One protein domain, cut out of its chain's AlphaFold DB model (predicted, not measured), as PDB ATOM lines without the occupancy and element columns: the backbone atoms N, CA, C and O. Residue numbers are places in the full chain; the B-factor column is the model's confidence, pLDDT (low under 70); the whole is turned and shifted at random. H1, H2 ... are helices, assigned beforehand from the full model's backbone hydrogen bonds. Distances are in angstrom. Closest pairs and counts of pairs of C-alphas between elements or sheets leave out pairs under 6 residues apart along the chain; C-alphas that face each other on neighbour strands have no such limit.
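Overview. This is residues 8 to 78 of the 202 residues of an uncharacterized protein of Amphimedon queenslandica (UniProt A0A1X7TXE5). What shape is this? It is a rod-shaped bundle of three helices: the long hairpin of H3 and H4, with the shorter H1 packed along both of them, so that the centres of the three make a triangle. The tiny H2 is a turn near one end of the rod, and at the other end the hairpin's turn, residues 53 to 58, sticks out free. What is it built of? The printed part has 71 residues with four named helices, H1, H2, H3 and H4 in chain order, and no named strand; the class is all helix. How large is it? It is only just compact, close to loose, with a radius of gyration of the C-alphas of 12.8 A, and it spans 41 by 18 by 18 A.

Along the chain. Where is the longest helix? H3 is residues 31 to 54, 35.3 A from first to last C-alpha, beginning at C-alpha 31 at (-37.216, 1.862, -29.777). Which helix follows it? H4 is residues 57 to 77, 30.5 A long, ending at C-alpha 77 at (-28.194, 3.623, -42.177). What comes before? H1 is residues 8 to 20, 19.1 A long, with C-alpha 8 at (-12.140, 10.702, -25.487). H2 is residues 22 to 25, 4.8 A long.

Arrangement. How does H3 stand to H4? They touch and form a helical hairpin, at a shallow tilt of 15 degrees, opposite ways; the closest C-alphas are those of Thr 48 and Ala 63, 5.0 A apart. H3 touches H4 with residues 44 to 52 alone, and H4 touches H3 with residues 59 to 67 alone. Where is H1? It touches H4 at a shallow tilt of 14 degrees, the same way, with the C-alphas of Tyr 20 and Val 73 closest at 5.8 A. It touches residues 40 to 47 of H3 alone, at a shallow tilt of 29 degrees, opposite ways, with the C-alphas of Leu 12 and Cys 44 closest at 7.3 A. H1, H3 and H4 make an up and down bundle, each running against the one before it in the chain. What does H2 meet? It only just touches H4, at residues 76 to 77 alone, with 3 pairs of C-alphas within 8 A, the closest those of Lys 23 and Trp 77 at 5.5 A. It is close to but not clearly touching H3, and H1 and H2 meet only through their link. What do the backbones show? Each O i to N i+4 pair is within hydrogen-bond range in H1 and H4, and 19 of 20 are in H3; H2 is too short for such a pair, and its 1 O i to N i+3 pair is within range.

Size, cuts and confidence. How far does it reach? The two C-alphas farthest apart, those of Pro 27 and Thr 56, are 40.7 A apart. Is it continuous? The printed part has no cut, and the links H1 to H2, H2 to H3 and H3 to H4 are tight. How confident is the model? The mean pLDDT of the printed part is 95.4, and no printed residue is under 70.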
ATOM      1  N   LYS A   8     -10.672  10.651 -25.446       93.94
ATOM      2  CA  LYS A   8     -12.140  10.702 -25.487       93.94
ATOM      3  C   LYS A   8     -12.656  10.709 -26.931       93.94
ATOM      4  O   LYS A   8     -13.606   9.988 -27.223       93.94
ATOM      5  N   GLY A   9     -12.020  11.474 -27.819       94.50
ATOM      6  CA  GLY A   9     -12.352  11.507 -29.241       94.50
ATOM      7  C   GLY A   9     -12.134  10.154 -29.921       94.50
ATOM      8  O   GLY A   9     -12.992   9.706 -30.675       94.50
ATOM      9  N   GLN A  10     -11.040   9.457 -29.605       95.38
ATOM     10  CA  GLN A  10     -10.748   8.121 -30.141       95.38
ATOM     11  C   GLN A  10     -11.793   7.083 -29.713       95.38
ATOM     12  O   GLN A  10     -12.330   6.381 -30.568       95.38
ATOM     13  N   LYS A  11     -12.154   7.040 -28.423       95.88
ATOM     14  CA  LYS A  11     -13.230   6.160 -27.922       95.88
ATOM     15  C   LYS A  11     -14.560   6.448 -28.612       95.88
ATOM     16  O   LYS A  11     -15.264   5.532 -29.021       95.88
ATOM     17  N   LEU A  12     -14.893   7.726 -28.784       96.38
ATOM     18  CA  LEU A  12     -16.112   8.115 -29.485       96.38
ATOM     19  C   LEU A  12     -16.070   7.697 -30.961       96.38
ATOM     20  O   LEU A  12     -17.069   7.218 -31.489       96.38
ATOM     21  N   GLN A  13     -14.916   7.811 -31.619       95.62
ATOM     22  CA  GLN A  13     -14.737   7.332 -32.988       95.62
ATOM     23  C   GLN A  13     -14.952   5.815 -33.094       95.62
ATOM     24  O   GLN A  13     -15.523   5.349 -34.079       95.62
ATOM     25  N   GLU A  14     -14.517   5.033 -32.107       96.00
ATOM     26  CA  GLU A  14     -14.793   3.593 -32.044       96.00
ATOM     27  C   GLU A  14     -16.289   3.312 -31.878       96.00
ATOM     28  O   GLU A  14     -16.831   2.495 -32.620       96.00
ATOM     29  N   GLU A  15     -16.987   4.037 -30.996       97.38
ATOM     30  CA  GLU A  15     -18.447   3.924 -30.863       97.38
ATOM     31  C   GLU A  15     -19.168   4.247 -32.185       97.38
ATOM     32  O   GLU A  15     -20.074   3.519 -32.590       97.38
ATOM     33  N   ILE A  16     -18.734   5.289 -32.904       97.19
ATOM     34  CA  ILE A  16     -19.276   5.646 -34.226       97.19
ATOM     35  C   ILE A  16     -18.977   4.545 -35.259       97.19
ATOM     36  O   ILE A  16     -19.844   4.200 -36.063       97.19
ATOM     37  N   LYS A  17     -17.782   3.940 -35.229       95.88
ATOM     38  CA  LYS A  17     -17.427   2.805 -36.102       95.88
ATOM     39  C   LYS A  17     -18.313   1.587 -35.843       95.88
ATOM     40  O   LYS A  17     -18.777   0.965 -36.795       95.88
ATOM     41  N   GLU A  18     -18.589   1.269 -34.582       97.00
ATOM     42  CA  GLU A  18     -19.532   0.204 -34.226       97.00
ATOM     43  C   GLU A  18     -20.955   0.527 -34.695       97.00
ATOM     44  O   GLU A  18     -21.674  -0.364 -35.151       97.00
ATOM     45  N   ALA A  19     -21.335   1.806 -34.687       97.56
ATOM     46  CA  ALA A  19     -22.641   2.263 -35.140       97.56
ATOM     47  C   ALA A  19     -22.918   1.965 -36.627       97.56
ATOM     48  O   ALA A  19     -24.074   1.769 -37.002       97.56
ATOM     49  N   TYR A  20     -21.896   1.828 -37.483       97.00
ATOM     50  CA  TYR A  20     -22.094   1.368 -38.868       97.00
ATOM     51  C   TYR A  20     -22.728  -0.031 -38.933       97.00
ATOM     52  O   TYR A  20     -23.602  -0.269 -39.766       97.00
ATOM     53  N   LYS A  21     -22.358  -0.937 -38.019       96.38
ATOM     54  CA  LYS A  21     -22.864  -2.323 -37.984       96.38
ATOM     55  C   LYS A  21     -24.334  -2.407 -37.574       96.38
ATOM     56  O   LYS A  21     -24.985  -3.421 -37.805       96.38
ATOM     57  N   TRP A  22     -24.886  -1.338 -36.995       96.62
ATOM     58  CA  TRP A  22     -26.287  -1.301 -36.571       96.62
ATOM     59  C   TRP A  22     -27.252  -1.493 -37.737       96.62
ATOM     60  O   TRP A  22     -28.347  -2.002 -37.529       96.62
ATOM     61  N   LYS A  23     -26.845  -1.160 -38.966       94.38
ATOM     62  CA  LYS A  23     -27.654  -1.425 -40.157       94.38
ATOM     63  C   LYS A  23     -27.980  -2.909 -40.340       94.38
ATOM     64  O   LYS A  23     -29.084  -3.237 -40.763       94.38
ATOM     65  N   ASP A  24     -27.037  -3.785 -40.007       93.94
ATOM     66  CA  ASP A  24     -27.209  -5.235 -40.121       93.94
ATOM     67  C   ASP A  24     -27.940  -5.817 -38.899       93.94
ATOM     68  O   ASP A  24     -28.594  -6.854 -38.994       93.94
ATOM     69  N   MET A  25     -27.850  -5.140 -37.750       95.19
ATOM     70  CA  MET A  25     -28.501  -5.545 -36.496       95.19
ATOM     71  C   MET A  25     -29.975  -5.132 -36.429       95.19
ATOM     72  O   MET A  25     -30.792  -5.842 -35.843       95.19
ATOM     73  N   PHE A  26     -30.320  -3.987 -37.020       95.38
ATOM     74  CA  PHE A  26     -31.654  -3.403 -36.977       95.38
ATOM     75  C   PHE A  26     -32.230  -3.298 -38.397       95.38
ATOM     76  O   PHE A  26     -31.869  -2.383 -39.139       95.38
ATOM     77  N   PRO A  27     -33.160  -4.188 -38.794       88.25
ATOM     78  CA  PRO A  27     -33.735  -4.161 -40.141       88.25
ATOM     79  C   PRO A  27     -34.628  -2.933 -40.389       88.25
ATOM     80  O   PRO A  27     -34.809  -2.520 -41.533       88.25
ATOM     81  N   THR A  28     -35.198  -2.351 -39.329       92.19
ATOM     82  CA  THR A  28     -36.062  -1.161 -39.362       92.19
ATOM     83  C   THR A  28     -35.878  -0.336 -38.092       92.19
ATOM     84  O   THR A  28     -35.386  -0.841 -37.082       92.19
ATOM     85  N   THR A  29     -36.349   0.914 -38.097       94.44
ATOM     86  CA  THR A  29     -36.400   1.740 -36.883       94.44
ATOM     87  C   THR A  29     -37.238   1.072 -35.787       94.44
ATOM     88  O   THR A  29     -38.403   0.741 -36.005       94.44
ATOM     89  N   ASN A  30     -36.674   0.929 -34.588       94.00
ATOM     90  CA  ASN A  30     -37.379   0.491 -33.383       94.00
ATOM     91  C   ASN A  30     -36.907   1.304 -32.160       94.00
ATOM     92  O   ASN A  30     -36.011   2.143 -32.271       94.00
ATOM     93  N   GLU A  31     -37.528   1.098 -30.998       95.06
ATOM     94  CA  GLU A  31     -37.216   1.862 -29.777       95.06
ATOM     95  C   GLU A  31     -35.774   1.668 -29.290       95.06
ATOM     96  O   GLU A  31     -35.147   2.619 -28.823       95.06
ATOM     97  N   GLU A  32     -35.223   0.465 -29.449       96.50
ATOM     98  CA  GLU A  32     -33.846   0.151 -29.065       96.50
ATOM     99  C   GLU A  32     -32.836   0.930 -29.916       96.50
ATOM    100  O   GLU A  32     -31.999   1.653 -29.373       96.50
ATOM    101  N   PHE A  33     -32.972   0.879 -31.245       96.25
ATOM    102  CA  PHE A  33     -32.157   1.667 -32.167       96.25
ATOM    103  C   PHE A  33     -32.274   3.167 -31.872       96.25
ATOM    104  O   PHE A  33     -31.266   3.867 -31.794       96.25
ATOM    105  N   MET A  34     -33.499   3.661 -31.657       95.62
ATOM    106  CA  MET A  34     -33.744   5.061 -31.297       95.62
ATOM    107  C   MET A  34     -32.989   5.464 -30.030       95.62
ATOM    108  O   MET A  34     -32.423   6.558 -29.984       95.62
ATOM    109  N   SER A  35     -32.979   4.599 -29.015       96.56
ATOM    110  CA  SER A  35     -32.271   4.829 -27.756       96.56
ATOM    111  C   SER A  35     -30.756   4.864 -27.963       96.56
ATOM    112  O   SER A  35     -30.114   5.837 -27.563       96.56
ATOM    113  N   LEU A  36     -30.188   3.871 -28.655       96.94
ATOM    114  CA  LEU A  36     -28.749   3.797 -28.939       96.94
ATOM    115  C   LEU A  36     -28.264   4.992 -29.768       96.94
ATOM    116  O   LEU A  36     -27.278   5.641 -29.419       96.94
ATOM    117  N   MET A  37     -28.997   5.336 -30.827       96.31
ATOM    118  CA  MET A  37     -28.724   6.506 -31.661       96.31
ATOM    119  C   MET A  37     -28.790   7.800 -30.848       96.31
ATOM    120  O   MET A  37     -27.900   8.640 -30.972       96.31
ATOM    121  N   SER A  38     -29.809   7.962 -29.997       95.69
ATOM    122  CA  SER A  38     -29.940   9.158 -29.156       95.69
ATOM    123  C   SER A  38     -28.769   9.283 -28.183       95.69
ATOM    124  O   SER A  38     -28.200  10.363 -28.054       95.69
ATOM    125  N   GLN A  39     -28.359   8.182 -27.547       97.25
ATOM    126  CA  GLN A  39     -27.203   8.161 -26.648       97.25
ATOM    127  C   GLN A  39     -25.906   8.529 -27.376       97.25
ATOM    128  O   GLN A  39     -25.151   9.367 -26.884       97.25
ATOM    129  N   LEU A  40     -25.664   7.957 -28.560       97.50
ATOM    130  CA  LEU A  40     -24.490   8.285 -29.371       97.50
ATOM    131  C   LEU A  40     -24.471   9.771 -29.749       97.50
ATOM    132  O   LEU A  40     -23.445  10.435 -29.603       97.50
ATOM    133  N   PHE A  41     -25.606  10.311 -30.198       96.06
ATOM    134  CA  PHE A  41     -25.706  11.710 -30.616       96.06
ATOM    135  C   PHE A  41     -25.505  12.669 -29.437       96.06
ATOM    136  O   PHE A  41     -24.808  13.667 -29.599       96.06
ATOM    137  N   ILE A  42     -26.040  12.349 -28.252       96.44
ATOM    138  CA  ILE A  42     -25.820  13.128 -27.023       96.44
ATOM    139  C   ILE A  42     -24.335  13.135 -26.652       96.44
ATOM    140  O   ILE A  42     -23.759  14.208 -26.490       96.44
ATOM    141  N   LYS A  43     -23.683  11.964 -26.596       97.31
ATOM    142  CA  LYS A  43     -22.242  11.872 -26.300       97.31
ATOM    143  C   LYS A  43     -21.407  12.696 -27.278       97.31
ATOM    144  O   LYS A  43     -20.464  13.375 -26.869       97.31
ATOM    145  N   CYS A  44     -21.755  12.642 -28.564       97.00
ATOM    146  CA  CYS A  44     -21.083  13.433 -29.585       97.00
ATOM    147  C   CYS A  44     -21.297  14.928 -29.371       97.00
ATOM    148  O   CYS A  44     -20.315  15.659 -29.372       97.00
ATOM    149  N   GLN A  45     -22.534  15.369 -29.125       97.25
ATOM    150  CA  GLN A  45     -22.851  16.774 -28.871       97.25
ATOM    151  C   GLN A  45     -22.122  17.314 -27.633       97.25
ATOM    152  O   GLN A  45     -21.585  18.420 -27.664       97.25
ATOM    153  N   GLU A  46     -22.091  16.559 -26.534       97.00
ATOM    154  CA  GLU A  46     -21.358  16.940 -25.320       97.00
ATOM    155  C   GLU A  46     -19.863  17.092 -25.602       97.00
ATOM    156  O   GLU A  46     -19.207  18.018 -25.120       97.00
ATOM    157  N   TYR A  47     -19.312  16.179 -26.398       97.38
ATOM    158  CA  TYR A  47     -17.902  16.178 -26.733       97.38
ATOM    159  C   TYR A  47     -17.516  17.313 -27.692       97.38
ATOM    160  O   TYR A  47     -16.559  18.036 -27.419       97.38
ATOM    161  N   THR A  48     -18.288  17.537 -28.757       96.81
ATOM    162  CA  THR A  48     -18.084  18.669 -29.673       96.81
ATOM    163  C   THR A  48     -18.293  20.001 -28.963       96.81
ATOM    164  O   THR A  48     -17.524  20.924 -29.195       96.81
ATOM    165  N   THR A  49     -19.246  20.095 -28.032       96.81
ATOM    166  CA  THR A  49     -19.416  21.277 -27.168       96.81
ATOM    167  C   THR A  49     -18.168  21.544 -26.326       96.81
ATOM    168  O   THR A  49     -17.711  22.686 -26.249       96.81
ATOM    169  N   ALA A  50     -17.586  20.505 -25.718       96.31
ATOM    170  CA  ALA A  50     -16.353  20.647 -24.949       96.31
ATOM    171  C   ALA A  50     -15.189  21.136 -25.831       96.31
ATOM    172  O   ALA A  50     -14.498  22.080 -25.455       96.31
ATOM    173  N   LEU A  51     -15.013  20.560 -27.023       95.88
ATOM    174  CA  LEU A  51     -14.010  21.014 -27.993       95.88
ATOM    175  C   LEU A  51     -14.232  22.467 -28.435       95.88
ATOM    176  O   LEU A  51     -13.288  23.255 -28.424       95.88
ATOM    177  N   SER A  52     -15.476  22.859 -28.734       93.62
ATOM    178  CA  SER A  52     -15.834  24.238 -29.099       93.62
ATOM    179  C   SER A  52     -15.462  25.264 -28.022       93.62
ATOM    180  O   SER A  52     -15.308  26.446 -28.334       93.62
ATOM    181  N   SER A  53     -15.336  24.843 -26.758       93.00
ATOM    182  CA  SER A  53     -14.970  25.726 -25.645       93.00
ATOM    183  C   SER A  53     -13.466  26.020 -25.559       93.00
ATOM    184  O   SER A  53     -13.083  27.010 -24.941       93.00
ATOM    185  N   LEU A  54     -12.623  25.195 -26.195       92.94
ATOM    186  CA  LEU A  54     -11.165  25.363 -26.213       92.94
ATOM    187  C   LEU A  54     -10.700  26.456 -27.187       92.94
ATOM    188  O   LEU A  54      -9.606  26.984 -27.023       92.94
ATOM    189  N   ASP A  55     -11.522  26.774 -28.192       86.44
ATOM    190  CA  ASP A  55     -11.275  27.796 -29.223       86.44
ATOM    191  C   ASP A  55      -9.918  27.677 -29.954       86.44
ATOM    192  O   ASP A  55      -9.344  28.666 -30.402       86.44
ATOM    193  N   THR A  56      -9.403  26.450 -30.114       94.62
ATOM    194  CA  THR A  56      -8.206  26.164 -30.924       94.62
ATOM    195  C   THR A  56      -8.576  25.562 -32.275       94.62
ATOM    196  O   THR A  56      -9.631  24.941 -32.426       94.62
ATOM    197  N   GLN A  57      -7.700  25.716 -33.269       94.19
ATOM    198  CA  GLN A  57      -7.923  25.149 -34.599       94.19
ATOM    199  C   GLN A  57      -7.987  23.615 -34.552       94.19
ATOM    200  O   GLN A  57      -8.862  23.021 -35.173       94.19
ATOM    201  N   GLU A  58      -7.127  22.972 -33.766       95.06
ATOM    202  CA  GLU A  58      -7.090  21.514 -33.631       95.06
ATOM    203  C   GLU A  58      -8.392  20.974 -33.027       95.06
ATOM    204  O   GLU A  58      -8.939  19.982 -33.503       95.06
ATOM    205  N   ALA A  59      -8.938  21.655 -32.013       95.62
ATOM    206  CA  ALA A  59     -10.211  21.273 -31.409       95.62
ATOM    207  C   ALA A  59     -11.384  21.454 -32.386       95.62
ATOM    208  O   ALA A  59     -12.299  20.629 -32.420       95.62
ATOM    209  N   GLN A  60     -11.346  22.514 -33.199       95.38
ATOM    210  CA  GLN A  60     -12.329  22.765 -34.252       95.38
ATOM    211  C   GLN A  60     -12.297  21.672 -35.331       95.38
ATOM    212  O   GLN A  60     -13.344  21.141 -35.706       95.38
ATOM    213  N   GLU A  61     -11.104  21.287 -35.786       96.00
ATOM    214  CA  GLU A  61     -10.908  20.209 -36.758       96.00
ATOM    215  C   GLU A  61     -11.356  18.845 -36.202       96.00
ATOM    216  O   GLU A  61     -12.046  18.095 -36.896       96.00
ATOM    217  N   GLU A  62     -11.043  18.535 -34.938       96.38
ATOM    218  CA  GLU A  62     -11.486  17.302 -34.269       96.38
ATOM    219  C   GLU A  62     -13.021  17.253 -34.135       96.38
ATOM    220  O   GLU A  62     -13.643  16.227 -34.422       96.38
ATOM    221  N   ALA A  63     -13.663  18.375 -33.791       96.31
ATOM    222  CA  ALA A  63     -15.119  18.464 -33.715       96.31
ATOM    223  C   ALA A  63     -15.791  18.310 -35.092       96.31
ATOM    224  O   ALA A  63     -16.814  17.628 -35.205       96.31
ATOM    225  N   ASP A  64     -15.221  18.901 -36.147       96.50
ATOM    226  CA  ASP A  64     -15.694  18.703 -37.521       96.50
ATOM    227  C   ASP A  64     -15.545  17.245 -37.972       96.50
ATOM    228  O   ASP A  64     -16.458  16.707 -38.600       96.50
ATOM    229  N   ALA A  65     -14.446  16.576 -37.613       96.19
ATOM    230  CA  ALA A  65     -14.240  15.164 -37.928       96.19
ATOM    231  C   ALA A  65     -15.325  14.269 -37.303       96.19
ATOM    232  O   ALA A  65     -15.913  13.446 -38.005       96.19
ATOM    233  N   ILE A  66     -15.654  14.470 -36.021       96.31
ATOM    234  CA  ILE A  66     -16.728  13.725 -35.339       96.31
ATOM    235  C   ILE A  66     -18.089  13.962 -36.006       96.31
ATOM    236  O   ILE A  66     -18.834  13.013 -36.256       96.31
ATOM    237  N   VAL A  67     -18.417  15.215 -36.334       95.75
ATOM    238  CA  VAL A  67     -19.693  15.548 -36.987       95.75
ATOM    239  C   VAL A  67     -19.795  14.924 -38.379       95.75
ATOM    240  O   VAL A  67     -20.845  14.382 -38.729       95.75
ATOM    241  N   ASN A  68     -18.718  14.955 -39.161       95.38
ATOM    242  CA  ASN A  68     -18.693  14.353 -40.492       95.38
ATOM    243  C   ASN A  68     -18.889  12.832 -40.437       95.38
ATOM    244  O   ASN A  68     -19.657  12.293 -41.234       95.38
ATOM    245  N   GLU A  69     -18.269  12.152 -39.472       95.31
ATOM    246  CA  GLU A  69     -18.458  10.712 -39.262       95.31
ATOM    247  C   GLU A  69     -19.902  10.372 -38.859       95.31
ATOM    248  O   GLU A  69     -20.486   9.426 -39.385       95.31
ATOM    249  N   LEU A  70     -20.541  11.179 -38.004       95.00
ATOM    250  CA  LEU A  70     -21.955  10.989 -37.657       95.00
ATOM    251  C   LEU A  70     -22.891  11.152 -38.858       95.00
ATOM    252  O   LEU A  70     -23.850  10.391 -39.012       95.00
ATOM    253  N   ILE A  71     -22.624  12.134 -39.720       94.44
ATOM    254  CA  ILE A  71     -23.386  12.324 -40.960       94.44
ATOM    255  C   ILE A  71     -23.181  11.122 -41.890       94.44
ATOM    256  O   ILE A  71     -24.150  10.621 -42.465       94.44
ATOM    257  N   ALA A  72     -21.948  10.624 -42.007       95.38
ATOM    258  CA  ALA A  72     -21.633   9.446 -42.807       95.38
ATOM    259  C   ALA A  72     -22.353   8.188 -42.290       95.38
ATOM    260  O   ALA A  72     -22.977   7.479 -43.085       95.38
ATOM    261  N   VAL A  73     -22.380   7.966 -40.972       95.88
ATOM    262  CA  VAL A  73     -23.152   6.884 -40.337       95.88
ATOM    263  C   VAL A  73     -24.649   7.023 -40.607       95.88
ATOM    264  O   VAL A  73     -25.285   6.062 -41.044       95.88
ATOM    265  N   ARG A  74     -25.224   8.220 -40.428       94.75
ATOM    266  CA  ARG A  74     -26.640   8.474 -40.744       94.75
ATOM    267  C   ARG A  74     -26.956   8.117 -42.194       94.75
ATOM    268  O   ARG A  74     -27.968   7.473 -42.470       94.75
ATOM    269  N   ASN A  75     -26.097   8.532 -43.122       93.75
ATOM    270  CA  ASN A  75     -26.270   8.250 -44.545       93.75
ATOM    271  C   ASN A  75     -26.137   6.752 -44.842       93.75
ATOM    272  O   ASN A  75     -26.874   6.225 -45.674       93.75
ATOM    273  N   HIS A  76     -25.248   6.057 -44.128       95.56
ATOM    274  CA  HIS A  76     -25.082   4.614 -44.236       95.56
ATOM    275  C   HIS A  76     -26.336   3.848 -43.795       95.56
ATOM    276  O   HIS A  76     -26.781   2.951 -44.519       95.56
ATOM    277  N   TRP A  77     -26.934   4.211 -42.654       95.38
ATOM    278  CA  TRP A  77     -28.194   3.623 -42.177       95.38
ATOM    279  C   TRP A  77     -29.332   3.804 -43.184       95.38
ATOM    280  O   TRP A  77     -30.114   2.881 -43.418       95.38
ATOM    281  N   GLY A  78     -29.383   4.969 -43.834       91.81
ATOM    282  CA  GLY A  78     -30.375   5.281 -44.854       91.81
ATOM    283  C   GLY A  78     -31.788   5.496 -44.289       91.81
ATOM    284  O   GLY A  78     -32.023   5.364 -43.086       91.81
TER     285      GLY A  78